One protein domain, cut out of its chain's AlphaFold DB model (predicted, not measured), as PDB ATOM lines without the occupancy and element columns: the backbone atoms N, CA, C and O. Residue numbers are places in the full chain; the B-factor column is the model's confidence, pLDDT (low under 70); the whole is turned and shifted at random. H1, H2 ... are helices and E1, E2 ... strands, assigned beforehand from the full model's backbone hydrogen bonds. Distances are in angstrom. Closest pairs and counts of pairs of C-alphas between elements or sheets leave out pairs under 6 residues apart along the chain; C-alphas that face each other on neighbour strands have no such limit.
ATOM      1  N   VAL A   5      21.387  13.652 -32.101       88.25
ATOM      2  CA  VAL A   5      20.454  14.585 -32.755       88.25
ATOM      3  C   VAL A   5      21.184  15.487 -33.751       88.25
ATOM      4  O   VAL A   5      20.745  15.635 -34.888       88.25
ATOM      5  N   GLU A   6      22.330  16.033 -33.346       91.00
ATOM      6  CA  GLU A   6      23.153  16.885 -34.208       91.00
ATOM      7  C   GLU A   6      23.708  16.096 -35.406       91.00
ATOM      8  O   GLU A   6      23.737  16.593 -36.530       91.00
ATOM      9  N   LEU A   7      24.081  14.828 -35.199       89.69
ATOM     10  CA  LEU A   7      24.517  13.949 -36.289       89.69
ATOM     11  C   LEU A   7      23.386  13.586 -37.252       89.69
ATOM     12  O   LEU A   7      23.639  13.537 -38.452       89.69
ATOM     13  N   CYS A   8      22.160  13.364 -36.769       90.56
ATOM     14  CA  CYS A   8      20.998  13.167 -37.641       90.56
ATOM     15  C   CYS A   8      20.769  14.381 -38.540       90.56
ATOM     16  O   CYS A   8      20.589  14.225 -39.746       90.56
ATOM     17  N   LYS A   9      20.833  15.587 -37.963       93.44
ATOM     18  CA  LYS A   9      20.680  16.833 -38.718       93.44
ATOM     19  C   LYS A   9      21.756  16.960 -39.795       93.44
ATOM     20  O   LYS A   9      21.431  17.161 -40.960       93.44
ATOM     21  N   GLN A  10      23.020  16.728 -39.440       91.88
ATOM     22  CA  GLN A  10      24.114  16.747 -40.413       91.88
ATOM     23  C   GLN A  10      23.978  15.662 -41.486       91.88
ATOM     24  O   GLN A  10      24.322  15.905 -42.640       91.88
ATOM     25  N   ALA A  11      23.501  14.467 -41.130       91.25
ATOM     26  CA  ALA A  11      23.282  13.393 -42.093       91.25
ATOM     27  C   ALA A  11      22.204  13.767 -43.116       91.25
ATOM     28  O   ALA A  11      22.360  13.466 -44.297       91.25
ATOM     29  N   GLN A  12      21.153  14.462 -42.680       92.50
ATOM     30  CA  GLN A  12      20.110  14.973 -43.563       92.50
ATOM     31  C   GLN A  12      20.616  16.124 -44.443       92.50
ATOM     32  O   GLN A  12      20.452  16.069 -45.658       92.50
ATOM     33  N   GLU A  13      21.276  17.131 -43.862       95.75
ATOM     34  CA  GLU A  13      21.807  18.294 -44.596       95.75
ATOM     35  C   GLU A  13      22.840  17.905 -45.661       95.75
ATOM     36  O   GLU A  13      22.946  18.555 -46.697       95.75
ATOM     37  N   LYS A  14      23.593  16.830 -45.416       92.50
ATOM     38  CA  LYS A  14      24.611  16.309 -46.337       92.50
ATOM     39  C   LYS A  14      24.073  15.252 -47.311       92.50
ATOM     40  O   LYS A  14      24.876  14.643 -48.013       92.50
ATOM     41  N   GLY A  15      22.765  14.976 -47.316       91.50
ATOM     42  CA  GLY A  15      22.163  13.958 -48.190       91.50
ATOM     43  C   GLY A  15      22.617  12.522 -47.891       91.50
ATOM     44  O   GLY A  15      22.438  11.620 -48.700       91.50
ATOM     45  N   LEU A  16      23.197  12.252 -46.715       90.25
ATOM     46  CA  LEU A  16      23.720  10.920 -46.378       90.25
ATOM     47  C   LEU A  16      22.605   9.878 -46.206       90.25
ATOM     48  O   LEU A  16      22.866   8.679 -46.271       90.25
ATOM     49  N   LEU A  17      21.367  10.324 -45.983       89.19
ATOM     50  CA  LEU A  17      20.197   9.453 -45.859       89.19
ATOM     51  C   LEU A  17      19.709   8.896 -47.206       89.19
ATOM     52  O   LEU A  17      18.900   7.967 -47.211       89.19
ATOM     53  N   GLU A  18      20.190   9.426 -48.331       92.25
ATOM     54  CA  GLU A  18      19.824   8.964 -49.677       92.25
ATOM     55  C   GLU A  18      20.518   7.648 -50.048       92.25
ATOM     56  O   GLU A  18      20.053   6.917 -50.914       92.25
ATOM     57  N   TYR A  19      21.594   7.296 -49.343       92.25
ATOM     58  CA  TYR A  19      22.318   6.049 -49.552       92.25
ATOM     59  C   TYR A  19      21.655   4.894 -48.797       92.25
ATOM     60  O   TYR A  19      21.196   5.038 -47.659       92.25
ATOM     61  N   ASP A  20      21.631   3.715 -49.412       90.25
ATOM     62  CA  ASP A  20      21.102   2.495 -48.786       90.25
ATOM     63  C   ASP A  20      22.120   1.828 -47.858       90.25
ATOM     64  O   ASP A  20      21.762   1.230 -46.838       90.25
ATOM     65  N   ARG A  21      23.402   1.986 -48.197       92.88
ATOM     66  CA  ARG A  21      24.537   1.369 -47.519       92.88
ATOM     67  C   ARG A  21      25.487   2.428 -46.979       92.88
ATOM     68  O   ARG A  21      25.975   3.270 -47.726       92.88
ATOM     69  N   ILE A  22      25.804   2.325 -45.691       90.81
ATOM     70  CA  ILE A  22      26.734   3.205 -44.984       90.81
ATOM     71  C   ILE A  22      27.876   2.364 -44.412       90.81
ATOM     72  O   ILE A  22      27.665   1.455 -43.604       90.81
ATOM     73  N   VAL A  23      29.105   2.688 -44.812       88.75
ATOM     74  CA  VAL A  23      30.321   2.029 -44.316       88.75
ATOM     75  C   VAL A  23      30.964   2.910 -43.251       88.75
ATOM     76  O   VAL A  23      31.411   4.022 -43.526       88.75
ATOM     77  N   VAL A  24      31.020   2.415 -42.016       87.38
ATOM     78  CA  VAL A  24      31.511   3.174 -40.863       87.38
ATOM     79  C   VAL A  24      32.929   2.735 -40.513       87.38
ATOM     80  O   VAL A  24      33.161   1.665 -39.939       87.38
ATOM     81  N   MET A  25      33.885   3.620 -40.785       81.69
ATOM     82  CA  MET A  25      35.311   3.440 -40.497       81.69
ATOM     83  C   MET A  25      35.658   3.896 -39.069       81.69
ATOM     84  O   MET A  25      36.531   4.730 -38.855       81.69
ATOM     85  N   GLY A  26      34.908   3.400 -38.081       77.19
ATOM     86  CA  GLY A  26      34.969   3.875 -36.698       77.19
ATOM     87  C   GLY A  26      35.094   2.763 -35.659       77.19
ATOM     88  O   GLY A  26      34.696   1.614 -35.872       77.19
ATOM     89  N   GLY A  27      35.629   3.129 -34.492       76.06
ATOM     90  CA  GLY A  27      35.721   2.249 -33.327       76.06
ATOM     91  C   GLY A  27      34.357   1.885 -32.724       76.06
ATOM     92  O   GLY A  27      33.308   2.391 -33.124       76.06
ATOM     93  N   ALA A  28      34.366   1.010 -31.713       75.31
ATOM     94  CA  ALA A  28      33.145   0.450 -31.123       75.31
ATOM     95  C   ALA A  28      32.129   1.507 -30.654       75.31
ATOM     96  O   ALA A  28      30.933   1.323 -30.874       75.31
ATOM     97  N   ASN A  29      32.604   2.627 -30.101       73.94
ATOM     98  CA  ASN A  29      31.754   3.717 -29.609       73.94
ATOM     99  C   ASN A  29      30.918   4.380 -30.712       73.94
ATOM    100  O   ASN A  29      29.806   4.829 -30.452       73.94
ATOM    101  N   TYR A  30      31.409   4.402 -31.953       79.44
ATOM    102  CA  TYR A  30      30.662   4.983 -33.068       79.44
ATOM    103  C   TYR A  30      29.566   4.049 -33.583       79.44
ATOM    104  O   TYR A  30      28.571   4.529 -34.114       79.44
ATOM    105  N   ARG A  31      29.675   2.727 -33.381       82.25
ATOM    106  CA  ARG A  31      28.677   1.771 -33.897       82.25
ATOM    107  C   ARG A  31      27.276   2.028 -33.355       82.25
ATOM    108  O   ARG A  31      26.320   2.061 -34.120       82.25
ATOM    109  N   GLN A  32      27.170   2.216 -32.039       85.25
ATOM    110  CA  GLN A  32      25.884   2.438 -31.373       85.25
ATOM    111  C   GLN A  32      25.251   3.754 -31.829       85.25
ATOM    112  O   GLN A  32      24.058   3.813 -32.107       85.25
ATOM    113  N   MET A  33      26.070   4.795 -31.974       87.19
ATOM    114  CA  MET A  33      25.622   6.102 -32.432       87.19
ATOM    115  C   MET A  33      25.150   6.068 -33.891       87.19
ATOM    116  O   MET A  33      24.093   6.606 -34.203       87.19
ATOM    117  N   MET A  34      25.879   5.386 -34.780       89.69
ATOM    118  CA  MET A  34      25.494   5.265 -36.192       89.69
ATOM    119  C   MET A  34      24.216   4.444 -36.387       89.69
ATOM    120  O   MET A  34      23.432   4.767 -37.273       89.69
ATOM    121  N   ALA A  35      23.956   3.451 -35.530       88.44
ATOM    122  CA  ALA A  35      22.696   2.704 -35.540       88.44
ATOM    123  C   ALA A  35      21.471   3.584 -35.234       88.44
ATOM    124  O   ALA A  35      20.380   3.311 -35.732       88.44
ATOM    125  N   ILE A  36      21.649   4.644 -34.438       90.44
ATOM    126  CA  ILE A  36      20.596   5.628 -34.156       90.44
ATOM    127  C   ILE A  36      20.436   6.583 -35.345       90.44
ATOM    128  O   ILE A  36      19.315   6.819 -35.786       90.44
ATOM    129  N   VAL A  37      21.552   7.104 -35.869       91.12
ATOM    130  CA  VAL A  37      21.558   8.116 -36.941       91.12
ATOM    131  C   VAL A  37      21.012   7.567 -38.260       91.12
ATOM    132  O   VAL A  37      20.222   8.226 -38.925       91.12
ATOM    133  N   PHE A  38      21.387   6.341 -38.620       92.00
ATOM    134  CA  PHE A  38      21.025   5.702 -39.888       92.00
ATOM    135  C   PHE A  38      20.048   4.542 -39.675       92.00
ATOM    136  O   PHE A  38      20.203   3.452 -40.231       92.00
ATOM    137  N   LYS A  39      19.041   4.754 -38.824       89.56
ATOM    138  CA  LYS A  39      18.047   3.727 -38.504       89.56
ATOM    139  C   LYS A  39      17.363   3.216 -39.780       89.56
ATOM    140  O   LYS A  39      16.816   3.996 -40.551       89.56
ATOM    141  N   GLY A  40      17.371   1.896 -39.972       88.00
ATOM    142  CA  GLY A  40      16.763   1.240 -41.137       88.00
ATOM    143  C   GLY A  40      17.654   1.172 -42.383       88.00
ATOM    144  O   GLY A  40      17.213   0.634 -43.394       88.00
ATOM    145  N   LYS A  41      18.894   1.670 -42.321       91.00
ATOM    146  CA  LYS A  41      19.895   1.533 -43.391       91.00
ATOM    147  C   LYS A  41      20.827   0.350 -43.143       91.00
ATOM    148  O   LYS A  41      20.963  -0.127 -42.013       91.00
ATOM    149  N   GLN A  42      21.507  -0.103 -44.194       92.88
ATOM    150  CA  GLN A  42      22.542  -1.123 -44.074       92.88
ATOM    151  C   GLN A  42      23.827  -0.496 -43.520       92.88
ATOM    152  O   GLN A  42      24.421   0.376 -44.152       92.88
ATOM    153  N   LEU A  43      24.264  -0.953 -42.343       91.38
ATOM    154  CA  LEU A  43      25.483  -0.482 -41.683       91.38
ATOM    155  C   LEU A  43      26.582  -1.540 -41.710       91.38
ATOM    156  O   LEU A  43      26.426  -2.607 -41.113       91.38
ATOM    157  N   ASP A  44      27.721  -1.198 -42.306       90.31
ATOM    158  CA  ASP A  44      28.910  -2.046 -42.315       90.31
ATOM    159  C   ASP A  44      30.028  -1.482 -41.446       90.31
ATOM    160  O   ASP A  44      30.350  -0.294 -41.476       90.31
ATOM    161  N   PHE A  45      30.670  -2.377 -40.697       88.06
ATOM    162  CA  PHE A  45      31.757  -2.044 -39.780       88.06
ATOM    163  C   PHE A  45      32.990  -2.895 -40.101       88.06
ATOM    164  O   PHE A  45      33.293  -3.826 -39.346       88.06
ATOM    165  N   PRO A  46      33.719  -2.598 -41.192       84.00
ATOM    166  CA  PRO A  46      34.849  -3.416 -41.649       84.00
ATOM    167  C   PRO A  46      35.974  -3.515 -40.610       84.00
ATOM    168  O   PRO A  46      36.730  -4.476 -40.587       84.00
ATOM    169  N   LEU A  47      36.040  -2.553 -39.687       81.62
ATOM    170  CA  LEU A  47      37.066  -2.467 -38.646       81.62
ATOM    171  C   LEU A  47      36.625  -3.140 -37.331       81.62
ATOM    172  O   LEU A  47      37.235  -2.962 -36.272       81.62
ATOM    173  N   LYS A  48      35.526  -3.907 -37.348       80.50
ATOM    174  CA  LYS A  48      35.081  -4.709 -36.200       80.50
ATOM    175  C   LYS A  48      36.157  -5.726 -35.821       80.50
ATOM    176  O   LYS A  48      36.618  -6.494 -36.646       80.50
ATOM    177  N   GLY A  49      36.541  -5.726 -34.543       77.62
ATOM    178  CA  GLY A  49      37.592  -6.601 -34.016       77.62
ATOM    179  C   GLY A  49      38.985  -5.966 -33.968       77.62
ATOM    180  O   GLY A  49      39.853  -6.489 -33.273       77.62
ATOM    181  N   MET A  50      39.197  -4.805 -34.600       79.81
ATOM    182  CA  MET A  50      40.447  -4.057 -34.450       79.81
ATOM    183  C   MET A  50      40.477  -3.347 -33.094       79.81
ATOM    184  O   MET A  50      39.618  -2.521 -32.787       79.81
ATOM    185  N   LYS A  51      41.461  -3.704 -32.261       73.19
ATOM    186  CA  LYS A  51      41.547  -3.258 -30.860       73.19
ATOM    187  C   LYS A  51      42.197  -1.883 -30.679       73.19
ATOM    188  O   LYS A  51      42.031  -1.284 -29.624       73.19
ATOM    189  N   ALA A  52      42.928  -1.386 -31.678       76.81
ATOM    190  CA  ALA A  52      43.690  -0.147 -31.573       76.81
ATOM    191  C   ALA A  52      43.560   0.728 -32.828       76.81
ATOM    192  O   ALA A  52      43.447   0.225 -33.947       76.81
ATOM    193  N   MET A  53      43.624   2.046 -32.618       76.88
ATOM    194  CA  MET A  53      43.586   3.069 -33.671       76.88
ATOM    195  C   MET A  53      44.739   2.927 -34.674       76.88
ATOM    196  O   MET A  53      44.515   3.033 -35.871       76.88
ATOM    197  N   GLY A  54      45.963   2.642 -34.213       82.25
ATOM    198  CA  GLY A  54      47.135   2.512 -35.093       82.25
ATOM    199  C   GLY A  54      46.959   1.449 -36.189       82.25
ATOM    200  O   GLY A  54      47.019   1.787 -37.371       82.25
ATOM    201  N   PRO A  55      46.658   0.183 -35.833       83.19
ATOM    202  CA  PRO A  55      46.332  -0.862 -36.804       83.19
ATOM    203  C   PRO A  55      45.165  -0.505 -37.732       83.19
ATOM    204  O   PRO A  55      45.193  -0.856 -38.907       83.19
ATOM    205  N   MET A  56      44.163   0.213 -37.219       83.56
ATOM    206  CA  MET A  56      43.001   0.655 -37.990       83.56
ATOM    207  C   MET A  56      43.396   1.651 -39.089       83.56
ATOM    208  O   MET A  56      43.032   1.459 -40.247       83.56
ATOM    209  N   ILE A  57      44.205   2.659 -38.747       83.94
ATOM    210  CA  ILE A  57      44.760   3.626 -39.706       83.94
ATOM    211  C   ILE A  57      45.665   2.914 -40.717       83.94
ATOM    212  O   ILE A  57      45.557   3.154 -41.917       83.94
ATOM    213  N   GLY A  58      46.526   2.004 -40.251       86.50
ATOM    214  CA  GLY A  58      47.421   1.242 -41.120       86.50
ATOM    215  C   GLY A  58      46.666   0.399 -42.149       86.50
ATOM    216  O   GLY A  58      47.005   0.422 -43.330       86.50
ATOM    217  N   TRP A  59      45.611  -0.300 -41.723       84.56
ATOM    218  CA  TRP A  59      44.761  -1.070 -42.629       84.56
ATOM    219  C   TRP A  59      44.014  -0.169 -43.614       84.56
ATOM    220  O   TRP A  59      43.965  -0.473 -44.802       84.56
ATOM    221  N   MET A  60      43.490   0.964 -43.142       83.44
ATOM    222  CA  MET A  60      42.786   1.928 -43.987       83.44
ATOM    223  C   MET A  60      43.699   2.499 -45.078       83.44
ATOM    224  O   MET A  60      43.315   2.515 -46.244       83.44
ATOM    225  N   ASN A  61      44.933   2.874 -44.732       87.31
ATOM    226  CA  ASN A  61      45.927   3.337 -45.703       87.31
ATOM    227  C   ASN A  61      46.277   2.249 -46.724       87.31
ATOM    228  O   ASN A  61      46.385   2.536 -47.912       87.31
ATOM    229  N   GLN A  62      46.420   0.995 -46.288       87.81
ATOM    230  CA  GLN A  62      46.660  -0.116 -47.211       87.81
ATOM    231  C   GLN A  62      45.478  -0.370 -48.147       87.81
ATOM    232  O   GLN A  62      45.709  -0.674 -49.313       87.81
ATOM    233  N   ALA A  63      44.241  -0.269 -47.657       83.50
ATOM    234  CA  ALA A  63      43.049  -0.413 -48.486       83.50
ATOM    235  C   ALA A  63      43.000   0.687 -49.556       83.50
ATOM    236  O   ALA A  63      42.862   0.378 -50.729       83.50
ATOM    237  N   ILE A  64      43.244   1.946 -49.175       83.19
ATOM    238  CA  ILE A  64      43.303   3.078 -50.116       83.19
ATOM    239  C   ILE A  64      44.395   2.872 -51.177       83.19
ATOM    240  O   ILE A  64      44.161   3.128 -52.354       83.19
ATOM    241  N   LEU A  65      45.579   2.396 -50.781       89.44
ATOM    242  CA  LEU A  65      46.688   2.146 -51.711       89.44
ATOM    243  C   LEU A  65      46.419   0.995 -52.691       89.44
ATOM    244  O   LEU A  65      47.056   0.940 -53.740       89.44
ATOM    245  N   LYS A  66      45.531   0.058 -52.345       88.75
ATOM    246  CA  LYS A  66      45.222  -1.118 -53.171       88.75
ATOM    247  C   LYS A  66      44.095  -0.882 -54.180       88.75
ATOM    248  O   LYS A  66      43.956  -1.715 -55.073       88.75
ATOM    249  N   GLY A  67      43.378   0.243 -54.079       69.38
ATOM    250  CA  GLY A  67      42.190   0.543 -54.892       69.38
ATOM    251  C   GLY A  67      40.997  -0.325 -54.520       69.38
ATOM    252  O   GLY A  67      40.145  -0.515 -55.412       69.38
TER     253      GLY A  67
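AT A GLANCE: This is residues 5 to 67 of the 67 residues of an uncharacterized protein of Synergistaceae bacterium (UniProt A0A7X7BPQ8). What is the picture? Two short parallel strands, E1 and E2, lie side by side, and helix H2 folds back between them along the chain; H1 packs on the last residues of H2 at one end of the domain, and H3 makes the other end, with residues 61 to 67 sticking out. What is it made of? The printed part has 63 residues, mostly helix, in the order H1, E1, H2, E2, H3, with a two-stranded parallel sheet. How compact is it? It is only just loose, close to compact, with a radius of gyration of the C-alphas of 13.0 A and spans of 31 by 25 by 18 A.

HOW THE PARTS SIT: How do the strands pair? E1, residues 21 to 23, and E2, residues 42 to 44, are parallel at 19 degrees, with N 22 and O 42 2.8 A apart, within hydrogen-bond range. What joins them? With H2, residues 28 to 37, they form a strand-helix-strand unit, two parallel neighbour strands with a helix between, its crossover right-handed. The closest C-alphas of H2 and E2, those of Ala 35 and Leu 43, are 7.5 A apart. Where are the other helices? H1, residues 5 to 13, touches H2 at a steep tilt of 63 degrees, the same way; their closest C-alphas, Cys 8 and Val 37, are 5.1 A apart. H3, residues 53 to 66, is apart from H1, H2 and E1. Are the helix backbones complete? Every O i to N i+4 pair is within hydrogen-bond range in H1 and H3, and 4 of 6 are in H2.

IN THESE COORDINATES: Where are the anchors? H1 begins at C-alpha 5 (20.454, 14.585, -32.755), and H3 ends at C-alpha 66 (45.222, -1.118, -53.171). How long are the elements? E1 spans 6.6 A, E2 6.7 A, H1 12.5 A, H2 15.1 A and H3 20.0 A.

THE WHOLE: How far does it reach? The two C-alphas farthest apart, those of Val 5 and Lys 66, are 35.7 A apart. Is anything broken or uncertain? The printed part has no cut and no long link, and residue 67 has pLDDT under 70.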